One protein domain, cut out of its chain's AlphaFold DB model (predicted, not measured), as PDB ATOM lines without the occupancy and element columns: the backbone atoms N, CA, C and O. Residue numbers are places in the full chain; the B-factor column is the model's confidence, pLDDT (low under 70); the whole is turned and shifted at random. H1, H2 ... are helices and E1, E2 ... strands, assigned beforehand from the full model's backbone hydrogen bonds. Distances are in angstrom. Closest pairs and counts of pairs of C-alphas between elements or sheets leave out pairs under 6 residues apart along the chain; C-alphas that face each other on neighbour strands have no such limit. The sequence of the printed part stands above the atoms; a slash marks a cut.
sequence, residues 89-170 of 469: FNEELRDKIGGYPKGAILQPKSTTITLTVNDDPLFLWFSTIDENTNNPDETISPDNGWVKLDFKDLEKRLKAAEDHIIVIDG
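AT A GLANCE: This is residues 89 to 170 of the 469 residues of an uncharacterized protein of Commensalibacter intestini A911 (UniProt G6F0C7). With little regular structure, this is a small body of loops and one strand hairpin, E1 and E2, with helix H1 at one end; a loop, residues 111 to 119, and an arm, residues 154 to 170, stick out. The 82 printed residues, 29 in named elements, hold H1, E1, E2, H2 in that order, mixed in class, the two-stranded sheet antiparallel. The whole is loose, radius of gyration of the C-alphas 16.8 A, spanning 61 by 33 by 17 A.

IN THESE COORDINATES: Find C-alpha 91 at (163.670, 190.023, 145.620); from there H1 runs 10.1 A to residue 97. E1, residues 123 to 127, spans 13.3 A; E2, residues 146 to 150, 12.4 A. H2, residues 151 to 162, runs 16.2 A to C-alpha 162 at (129.639, 169.920, 153.479).

HOW THE PARTS SIT: In the hairpin E1 and E2, antiparallel at 152 degrees, find N 126 and O 147 within hydrogen-bond range, 2.9 A. H1 is apart from E2 and H2. Every O i to N i+4 pair in H1 and H2 is within hydrogen-bond range.

THE WHOLE: C-alphas 96 and 170 are farthest apart, 61.5 A. The printed part has no cut; links H1 to E1 and E1 to E2 are long. Residues 110 to 122, 139 to 143 and 151 to 170 have pLDDT under 70.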
ATOM      1  N   PHE A  89     156.061 190.323 147.912       88.81
ATOM      2  CA  PHE A  89     157.360 189.757 147.561       88.81
ATOM      3  C   PHE A  89     158.372 190.845 147.174       88.81
ATOM      4  O   PHE A  89     158.063 191.774 146.422       88.81
ATOM      5  N   ASN A  90     159.578 190.737 147.728       89.75
ATOM      6  CA  ASN A  90     160.697 191.623 147.450       89.75
ATOM      7  C   ASN A  90     161.956 190.769 147.244       89.75
ATOM      8  O   ASN A  90     162.380 190.059 148.154       89.75
ATOM      9  N   GLU A  91     162.519 190.835 146.039       90.69
ATOM     10  CA  GLU A  91     163.670 190.023 145.620       90.69
ATOM     11  C   GLU A  91     164.921 190.310 146.457       90.69
ATOM     12  O   GLU A  91     165.599 189.383 146.889       90.69
ATOM     13  N   GLU A  92     165.179 191.583 146.753       91.06
ATOM     14  CA  GLU A  92     166.344 192.016 147.526       91.06
ATOM     15  C   GLU A  92     166.278 191.513 148.977       91.06
ATOM     16  O   GLU A  92     167.244 190.963 149.508       91.06
ATOM     17  N   LEU A  93     165.104 191.628 149.610       90.31
ATOM     18  CA  LEU A  93     164.846 191.101 150.946       90.31
ATOM     19  C   LEU A  93     164.972 189.580 150.962       90.31
ATOM     20  O   LEU A  93     165.627 189.057 151.856       90.31
ATOM     21  N   ARG A  94     164.374 188.880 149.987       92.31
ATOM     22  CA  ARG A  94     164.487 187.420 149.846       92.31
ATOM     23  C   ARG A  94     165.954 187.000 149.839       92.31
ATOM     24  O   ARG A  94     166.320 186.122 150.616       92.31
ATOM     25  N   ASP A  95     166.776 187.619 148.994       93.00
ATOM     26  CA  ASP A  95     168.201 187.285 148.892       93.00
ATOM     27  C   ASP A  95     168.935 187.543 150.207       93.00
ATOM     28  O   ASP A  95     169.798 186.760 150.607       93.00
ATOM     29  N   LYS A  96     168.545 188.600 150.925       88.94
ATOM     30  CA  LYS A  96     169.119 188.945 152.224       88.94
ATOM     31  C   LYS A  96     168.780 187.943 153.329       88.94
ATOM     32  O   LYS A  96     169.645 187.633 154.146       88.94
ATOM     33  N   ILE A  97     167.539 187.454 153.373       91.38
ATOM     34  CA  ILE A  97     167.062 186.536 154.422       91.38
ATOM     35  C   ILE A  97     167.257 185.052 154.074       91.38
ATOM     36  O   ILE A  97     166.946 184.202 154.902       91.38
ATOM     37  N   GLY A  98     167.777 184.734 152.881       92.38
ATOM     38  CA  GLY A  98     167.955 183.354 152.419       92.38
ATOM     39  C   GLY A  98     166.663 182.687 151.935       92.38
ATOM     40  O   GLY A  98     166.551 181.469 151.971       92.38
ATOM     41  N   GLY A  99     165.684 183.472 151.479       93.50
ATOM     42  CA  GLY A  99     164.352 182.997 151.099       93.50
ATOM     43  C   GLY A  99     163.310 183.153 152.209       93.50
ATOM     44  O   GLY A  99     163.623 183.263 153.392       93.50
ATOM     45  N   TYR A 100     162.036 183.194 151.827       94.38
ATOM     46  CA  TYR A 100     160.948 183.336 152.794       94.38
ATOM     47  C   TYR A 100     160.739 182.031 153.587       94.38
ATOM     48  O   TYR A 100     160.708 180.958 152.982       94.38
ATOM     49  N   PRO A 101     160.559 182.087 154.921       96.00
ATOM     50  CA  PRO A 101     160.347 180.891 155.734       96.00
ATOM     51  C   PRO A 101     158.977 180.251 155.480       96.00
ATOM     52  O   PRO A 101     158.042 180.894 154.984       96.00
ATOM     53  N   LYS A 102     158.823 178.992 155.892       94.06
ATOM     54  CA  LYS A 102     157.536 178.299 155.892       94.06
ATOM     55  C   LYS A 102     156.545 179.054 156.772       94.06
ATOM     56  O   LYS A 102     156.851 179.452 157.892       94.06
ATOM     57  N   GLY A 103     155.332 179.242 156.264       91.31
ATOM     58  CA  GLY A 103     154.297 180.028 156.928       91.31
ATOM     59  C   GLY A 103     154.376 181.534 156.674       91.31
ATOM     60  O   GLY A 103     153.522 182.259 157.177       91.31
ATOM     61  N   ALA A 104     155.343 182.022 155.885       92.44
ATOM     62  CA  ALA A 104     155.333 183.407 155.424       92.44
ATOM     63  C   ALA A 104     154.058 183.707 154.620       92.44
ATOM     64  O   ALA A 104     153.654 182.915 153.764       92.44
ATOM     65  N   ILE A 105     153.454 184.869 154.888       91.44
ATOM     66  CA  ILE A 105     152.247 185.350 154.214       91.44
ATOM     67  C   ILE A 105     152.582 186.633 153.465       91.44
ATOM     68  O   ILE A 105     153.064 187.590 154.075       91.44
ATOM     69  N   LEU A 106     152.314 186.654 152.160       89.81
ATOM     70  CA  LEU A 106     152.555 187.811 151.301       89.81
ATOM     71  C   LEU A 106     151.298 188.190 150.522       89.81
ATOM     72  O   LEU A 106     150.508 187.332 150.139       89.81
ATOM     73  N   GLN A 107     151.132 189.476 150.239       86.19
ATOM     74  CA  GLN A 107     150.138 189.943 149.273       86.19
ATOM     75  C   GLN A 107     150.735 189.930 147.849       86.19
ATOM     76  O   GLN A 107     151.951 190.099 147.701       86.19
ATOM     77  N   PRO A 108     149.919 189.795 146.793       81.19
ATOM     78  CA  PRO A 108     150.404 189.883 145.416       81.19
ATOM     79  C   PRO A 108     151.035 191.250 145.100       81.19
ATOM     80  O   PRO A 108     150.689 192.281 145.693       81.19
ATOM     81  N   LYS A 109     151.974 191.290 144.148       76.19
ATOM     82  CA  LYS A 109     152.541 192.534 143.612       76.19
ATOM     83  C   LYS A 109     151.473 193.259 142.795       76.19
ATOM     84  O   LYS A 109     151.137 192.872 141.681       76.19
ATOM     85  N   SER A 110     150.941 194.346 143.351       61.38
ATOM     86  CA  SER A 110     149.987 195.215 142.658       61.38
ATOM     87  C   SER A 110     150.666 195.915 141.480       61.38
ATOM     88  O   SER A 110     151.264 196.974 141.663       61.38
ATOM     89  N   THR A 111     150.563 195.377 140.266       52.19
ATOM     90  CA  THR A 111     150.927 196.137 139.058       52.19
ATOM     91  C   THR A 111     149.749 196.840 138.407       52.19
ATOM     92  O   THR A 111     149.984 197.830 137.732       52.19
ATOM     93  N   THR A 112     148.501 196.439 138.649       46.09
ATOM     94  CA  THR A 112     147.283 197.216 138.353       46.09
ATOM     95  C   THR A 112     146.110 196.471 138.989       46.09
ATOM     96  O   THR A 112     145.557 195.567 138.373       46.09
ATOM     97  N   ILE A 113     145.706 196.818 140.215       48.34
ATOM     98  CA  ILE A 113     144.368 196.423 140.673       48.34
ATOM     99  C   ILE A 113     143.402 197.420 140.032       48.34
ATOM    100  O   ILE A 113     143.055 198.445 140.620       48.34
ATOM    101  N   THR A 114     142.987 197.150 138.792       43.38
ATOM    102  CA  THR A 114     141.710 197.699 138.337       43.38
ATOM    103  C   THR A 114     140.685 196.968 139.183       43.38
ATOM    104  O   THR A 114     140.401 195.802 138.928       43.38
ATOM    105  N   LEU A 115     140.175 197.622 140.229       45.09
ATOM    106  CA  LEU A 115     138.973 197.174 140.926       45.09
ATOM    107  C   LEU A 115     137.803 197.294 139.941       45.09
ATOM    108  O   LEU A 115     136.952 198.174 140.048       45.09
ATOM    109  N   THR A 116     137.785 196.441 138.921       44.53
ATOM    110  CA  THR A 116     136.561 196.145 138.206       44.53
ATOM    111  C   THR A 116     135.702 195.435 139.231       44.53
ATOM    112  O   THR A 116     136.132 194.470 139.853       44.53
ATOM    113  N   VAL A 117     134.504 195.964 139.452       45.59
ATOM    114  CA  VAL A 117     133.567 195.594 140.526       45.59
ATOM    115  C   VAL A 117     133.221 194.089 140.543       45.59
ATOM    116  O   VAL A 117     132.617 193.614 141.497       45.59
ATOM    117  N   ASN A 118     133.667 193.318 139.545       48.03
ATOM    118  CA  ASN A 118     133.489 191.882 139.436       48.03
ATOM    119  C   ASN A 118     134.829 191.193 139.087       48.03
ATOM    120  O   ASN A 118     135.337 191.375 137.985       48.03
ATOM    121  N   ASP A 119     135.337 190.385 140.027       50.62
ATOM    122  CA  ASP A 119     136.036 189.100 139.796       50.62
ATOM    123  C   ASP A 119     137.523 188.889 140.114       50.62
ATOM    124  O   ASP A 119     137.912 187.724 140.115       50.62
ATOM    125  N   ASP A 120     138.319 189.870 140.547       53.50
ATOM    126  CA  ASP A 120     139.628 189.534 141.147       53.50
ATOM    127  C   ASP A 120     139.497 189.394 142.675       53.50
ATOM    128  O   ASP A 120     139.364 190.401 143.378       53.50
ATOM    129  N   PRO A 121     139.456 188.161 143.230       56.03
ATOM    130  CA  PRO A 121     139.358 187.976 144.670       56.03
ATOM    131  C   PRO A 121     140.618 188.514 145.349       56.03
ATOM    132  O   PRO A 121     141.728 188.318 144.863       56.03
ATOM    133  N   LEU A 122     140.458 189.154 146.508       67.31
ATOM    134  CA  LEU A 122     141.578 189.390 147.415       67.31
ATOM    135  C   LEU A 122     142.149 188.024 147.815       67.31
ATOM    136  O   LEU A 122     141.438 187.199 148.388       67.31
ATOM    137  N   PHE A 123     143.418 187.785 147.496       75.06
ATOM    138  CA  PHE A 123     144.122 186.562 147.861       75.06
ATOM    139  C   PHE A 123     145.465 186.886 148.504       75.06
ATOM    140  O   PHE A 123     146.041 187.954 148.289       75.06
ATOM    141  N   LEU A 124     145.959 185.936 149.291       86.19
ATOM    142  CA  LEU A 124     147.290 185.973 149.885       86.19
ATOM    143  C   LEU A 124     148.090 184.764 149.413       86.19
ATOM    144  O   LEU A 124     147.535 183.728 149.057       86.19
ATOM    145  N   TRP A 125     149.403 184.889 149.435       88.69
ATOM    146  CA  TRP A 125     150.336 183.799 149.214       88.69
ATOM    147  C   TRP A 125     150.803 183.249 150.553       88.69
ATOM    148  O   TRP A 125     151.195 184.018 151.426       88.69
ATOM    149  N   PHE A 126     150.782 181.927 150.702       90.06
ATOM    150  CA  PHE A 126     151.282 181.214 151.876       90.06
ATOM    151  C   PHE A 126     152.461 180.322 151.485       90.06
ATOM    152  O   PHE A 126     152.314 179.452 150.622       90.06
ATOM    153  N   SER A 127     153.623 180.521 152.110       91.94
ATOM    154  CA  SER A 127     154.791 179.670 151.859       91.94
ATOM    155  C   SER A 127     154.639 178.321 152.559       91.94
ATOM    156  O   SER A 127     154.403 178.252 153.766       91.94
ATOM    157  N   THR A 128     154.818 177.230 151.820       91.38
ATOM    158  CA  THR A 128     154.722 175.852 152.337       91.38
ATOM    159  C   THR A 128     156.073 175.215 152.655       91.38
ATOM    160  O   THR A 128     156.113 174.165 153.305       91.38
ATOM    161  N   ILE A 129     157.165 175.873 152.262       91.25
ATOM    162  CA  ILE A 129     158.550 175.427 152.434       91.25
ATOM    163  C   ILE A 129     159.387 176.526 153.101       91.25
ATOM    164  O   ILE A 129     159.044 177.707 153.012       91.25
ATOM    165  N   ASP A 130     160.460 176.125 153.777       94.94
ATOM    166  CA  ASP A 130     161.484 177.051 154.269       94.94
ATOM    167  C   ASP A 130     162.400 177.503 153.128       94.94
ATOM    168  O   ASP A 130     162.474 176.838 152.093       94.94
ATOM    169  N   GLU A 131     163.081 178.637 153.322       95.38
ATOM    170  CA  GLU A 131     164.044 179.198 152.358       95.38
ATOM    171  C   GLU A 131     163.444 179.368 150.946       95.38
ATOM    172  O   GLU A 131     164.101 179.172 149.925       95.38
ATOM    173  N   ASN A 132     162.161 179.742 150.862       93.56
ATOM    174  CA  ASN A 132     161.453 179.852 149.593       93.56
ATOM    175  C   ASN A 132     161.968 181.047 148.780       93.56
ATOM    176  O   ASN A 132     161.694 182.211 149.095       93.56
ATOM    177  N   THR A 133     162.723 180.750 147.724       93.44
ATOM    178  CA  THR A 133     163.331 181.756 146.846       93.44
ATOM    179  C   THR A 133     162.469 182.130 145.639       93.44
ATOM    180  O   THR A 133     162.773 183.102 144.937       93.44
ATOM    181  N   ASN A 134     161.384 181.392 145.404       91.06
ATOM    182  CA  ASN A 134     160.530 181.584 144.241       91.06
ATOM    183  C   ASN A 134     159.648 182.825 144.400       91.06
ATOM    184  O   ASN A 134     159.168 183.121 145.496       91.06
ATOM    185  N   ASN A 135     159.387 183.522 143.294       89.06
ATOM    186  CA  ASN A 135     158.409 184.602 143.255       89.06
ATOM    187  C   ASN A 135     156.986 184.005 143.209       89.06
ATOM    188  O   ASN A 135     156.680 183.259 142.275       89.06
ATOM    189  N   PRO A 136     156.108 184.302 144.187       86.75
ATOM    190  CA  PRO A 136     154.754 183.762 144.199       86.75
ATOM    191  C   PRO A 136     153.872 184.289 143.058       86.75
ATOM    192  O   PRO A 136     152.930 183.607 142.669       86.75
ATOM    193  N   ASP A 137     154.175 185.465 142.498       81.12
ATOM    194  CA  ASP A 137     153.387 186.074 141.416       81.12
ATOM    195  C   ASP A 137     153.746 185.528 140.016       81.12
ATOM    196  O   ASP A 137     153.198 185.978 139.008       81.12
ATOM    197  N   GLU A 138     154.652 184.551 139.937       80.31
ATOM    198  CA  GLU A 138     155.037 183.874 138.697       80.31
ATOM    199  C   GLU A 138     154.335 182.508 138.548       80.31
ATOM    200  O   GLU A 138     153.980 181.838 139.516       80.31
ATOM    201  N   THR A 139     154.086 182.105 137.298       55.81
ATOM    202  CA  THR A 139     153.000 181.204 136.857       55.81
ATOM    203  C   THR A 139     153.147 179.704 137.171       55.81
ATOM    204  O   THR A 139     152.605 178.876 136.441       55.81
ATOM    205  N   ILE A 140     153.820 179.308 138.257       54.91
ATOM    206  CA  ILE A 140     154.080 177.885 138.557       54.91
ATOM    207  C   ILE A 140     153.714 177.493 140.005       54.91
ATOM    208  O   ILE A 140     154.517 176.923 140.736       54.91
ATOM    209  N   SER A 141     152.484 177.783 140.443       53.03
ATOM    210  CA  SER A 141     151.887 177.162 141.646       53.03
ATOM    211  C   SER A 141     151.165 175.869 141.217       53.03
ATOM    212  O   SER A 141     150.399 175.934 140.249       53.03
ATOM    213  N   PRO A 142     151.407 174.694 141.842       53.72
ATOM    214  CA  PRO A 142     151.832 174.483 143.233       53.72
ATOM    215  C   PRO A 142     153.310 174.100 143.449       53.72
ATOM    216  O   PRO A 142     153.728 173.940 144.595       53.72
ATOM    217  N   ASP A 143     154.111 173.977 142.390       64.56
ATOM    218  CA  ASP A 143     155.470 173.413 142.481       64.56
ATOM    219  C   ASP A 143     156.533 174.421 142.967       64.56
ATOM    220  O   ASP A 143     157.649 174.034 143.311       64.56
ATOM    221  N   ASN A 144     156.198 175.713 143.046       78.56
ATOM    222  CA  ASN A 144     157.096 176.773 143.518       78.56
ATOM    223  C   ASN A 144     157.074 176.993 145.047       78.56
ATOM    224  O   ASN A 144     157.646 177.967 145.539       78.56
ATOM    225  N   GLY A 145     156.403 176.123 145.811       86.06
ATOM    226  CA  GLY A 145     156.338 176.212 147.272       86.06
ATOM    227  C   GLY A 145     155.373 177.272 147.816       86.06
ATOM    228  O   GLY A 145     155.285 177.425 149.037       86.06
ATOM    229  N   TRP A 146     154.616 177.969 146.959       87.88
ATOM    230  CA  TRP A 146     153.580 178.929 147.356       87.88
ATOM    231  C   TRP A 146     152.172 178.395 147.092       87.88
ATOM    232  O   TRP A 146     151.850 177.932 145.995       87.88
ATOM    233  N   VAL A 147     151.299 178.526 148.090       85.94
ATOM    234  CA  VAL A 147     149.867 178.230 147.976       85.94
ATOM    235  C   VAL A 147     149.081 179.533 147.947       85.94
ATOM    236  O   VAL A 147     149.254 180.397 148.808       85.94
ATOM    237  N   LYS A 148     148.188 179.658 146.963       83.19
ATOM    238  CA  LYS A 148     147.222 180.754 146.891       83.19
ATOM    239  C   LYS A 148     146.116 180.535 147.926       83.19
ATOM    240  O   LYS A 148     145.374 179.559 147.845       83.19
ATOM    241  N   LEU A 149     145.983 181.456 148.873       79.06
ATOM    242  CA  LEU A 149     144.859 181.551 149.801       79.06
ATOM    243  C   LEU A 149     143.786 182.446 149.181       79.06
ATOM    244  O   LEU A 149     143.795 183.664 149.351       79.06
ATOM    245  N   ASP A 150     142.885 181.826 148.426       74.00
ATOM    246  CA  ASP A 150     141.695 182.468 147.871       74.00
ATOM    247  C   ASP A 150     140.484 182.130 148.751       74.00
ATOM    248  O   ASP A 150     140.095 180.966 148.869       74.00
ATOM    249  N   PHE A 151     139.886 183.142 149.385       67.00
ATOM    250  CA  PHE A 151     138.741 182.949 150.277       67.00
ATOM    251  C   PHE A 151     137.519 182.355 149.556       67.00
ATOM    252  O   PHE A 151     136.794 181.570 150.164       67.00
ATOM    253  N   LYS A 152     137.329 182.629 148.254       66.31
ATOM    254  CA  LYS A 152     136.251 182.003 147.464       66.31
ATOM    255  C   LYS A 152     136.529 180.521 147.198       66.31
ATOM    256  O   LYS A 152     135.601 179.712 147.207       66.31
ATOM    257  N   ASP A 153     137.789 180.141 146.966       64.06
ATOM    258  CA  ASP A 153     138.171 178.727 146.819       64.06
ATOM    259  C   ASP A 153     138.038 177.979 148.150       64.06
ATOM    260  O   ASP A 153     137.558 176.846 148.176       64.06
ATOM    261  N   LEU A 154     138.382 178.628 149.268       59.69
ATOM    262  CA  LEU A 154     138.184 178.070 150.605       59.69
ATOM    263  C   LEU A 154     136.698 177.805 150.887       59.69
ATOM    264  O   LEU A 154     136.352 176.695 151.285       59.69
ATOM    265  N   GLU A 155     135.815 178.773 150.615       62.38
ATOM    266  CA  GLU A 155     134.358 178.595 150.719       62.38
ATOM    267  C   GLU A 155     133.857 177.461 149.821       62.38
ATOM    268  O   GLU A 155     133.048 176.637 150.244       62.38
ATOM    269  N   LYS A 156     134.362 177.364 148.587       65.38
ATOM    270  CA  LYS A 156     134.002 176.287 147.659       65.38
ATOM    271  C   LYS A 156     134.439 174.911 148.167       65.38
ATOM    272  O   LYS A 156     133.669 173.960 148.062       65.38
ATOM    273  N   ARG A 157     135.656 174.789 148.707       55.22
ATOM    274  CA  ARG A 157     136.167 173.542 149.306       55.22
ATOM    275  C   ARG A 157     135.404 173.171 150.571       55.22
ATOM    276  O   ARG A 157     135.107 171.996 150.755       55.22
ATOM    277  N   LEU A 158     135.053 174.157 151.396       54.84
ATOM    278  CA  LEU A 158     134.224 173.962 152.582       54.84
ATOM    279  C   LEU A 158     132.836 173.449 152.187       54.84
ATOM    280  O   LEU A 158     132.397 172.433 152.709       54.84
ATOM    281  N   LYS A 159     132.207 174.065 151.185       55.84
ATOM    282  CA  LYS A 159     130.901 173.647 150.664       55.84
ATOM    283  C   LYS A 159     130.935 172.256 150.024       55.84
ATOM    284  O   LYS A 159     130.037 171.454 150.231       55.84
ATOM    285  N   ALA A 160     132.005 171.930 149.298       52.69
ATOM    286  CA  ALA A 160     132.217 170.577 148.782       52.69
ATOM    287  C   ALA A 160     132.403 169.552 149.916       52.69
ATOM    288  O   ALA A 160     131.905 168.435 149.812       52.69
ATOM    289  N   ALA A 161     133.085 169.919 151.005       49.22
ATOM    290  CA  ALA A 161     133.197 169.085 152.202       49.22
ATOM    291  C   ALA A 161     131.850 168.933 152.934       49.22
ATOM    292  O   ALA A 161     131.542 167.837 153.396       49.22
ATOM    293  N   GLU A 162     131.021 169.979 152.982       44.78
ATOM    294  CA  GLU A 162     129.639 169.920 153.479       44.78
ATOM    295  C   GLU A 162     128.768 168.978 152.628       44.78
ATOM    296  O   GLU A 162     128.026 168.172 153.182       44.78
ATOM    297  N   ASP A 163     128.927 168.980 151.300       42.00
ATOM    298  CA  ASP A 163     128.227 168.066 150.377       42.00
ATOM    299  C   ASP A 163     128.667 166.587 150.519       42.00
ATOM    300  O   ASP A 163     127.986 165.675 150.031       42.00
ATOM    301  N   HIS A 164     129.796 166.325 151.191       40.78
ATOM    302  CA  HIS A 164     130.244 164.981 151.578       40.78
ATOM    303  C   HIS A 164     129.624 164.493 152.897       40.78
ATOM    304  O   HIS A 164     129.749 163.311 153.230       40.78
ATOM    305  N   ILE A 165     128.917 165.363 153.626       40.44
ATOM    306  CA  ILE A 165     128.173 165.010 154.833       40.44
ATOM    307  C   ILE A 165     126.752 164.615 154.419       40.44
ATOM    308  O   ILE A 165     125.957 165.429 153.955       40.44
ATOM    309  N   ILE A 166     126.394 163.345 154.610       40.72
ATOM    310  CA  ILE A 166     125.005 162.902 154.450       40.72
ATOM    311  C   ILE A 166     124.217 163.369 155.678       40.72
ATOM    312  O   ILE A 166     124.231 162.737 156.732       40.72
ATOM    313  N   VAL A 167     123.517 164.493 155.542       37.81
ATOM    314  CA  VAL A 167     122.587 165.004 156.553       37.81
ATOM    315  C   VAL A 167     121.224 164.335 156.345       37.81
ATOM    316  O   VAL A 167     120.505 164.648 155.399       37.81
ATOM    317  N   ILE A 168     120.847 163.403 157.227       40.22
ATOM    318  CA  ILE A 168     119.520 162.760 157.199       40.22
ATOM    319  C   ILE A 168     118.515 163.696 157.870       40.22
ATOM    320  O   ILE A 168     118.461 163.759 159.096       40.22
ATOM    321  N   ASP A 169     117.767 164.470 157.088       33.72
ATOM    322  CA  ASP A 169     116.696 165.342 157.583       33.72
ATOM    323  C   ASP A 169     115.334 164.716 157.264       33.72
ATOM    324  O   ASP A 169     114.701 164.982 156.245       33.72
ATOM    325  N   GLY A 170     114.930 163.780 158.116       34.28
ATOM    326  CA  GLY A 170     113.656 163.082 158.024       34.28
ATOM    327  C   GLY A 170     113.303 162.469 159.372       34.28
ATOM    328  O   GLY A 170     114.167 161.945 160.072       34.28
TER     329      GLY A 170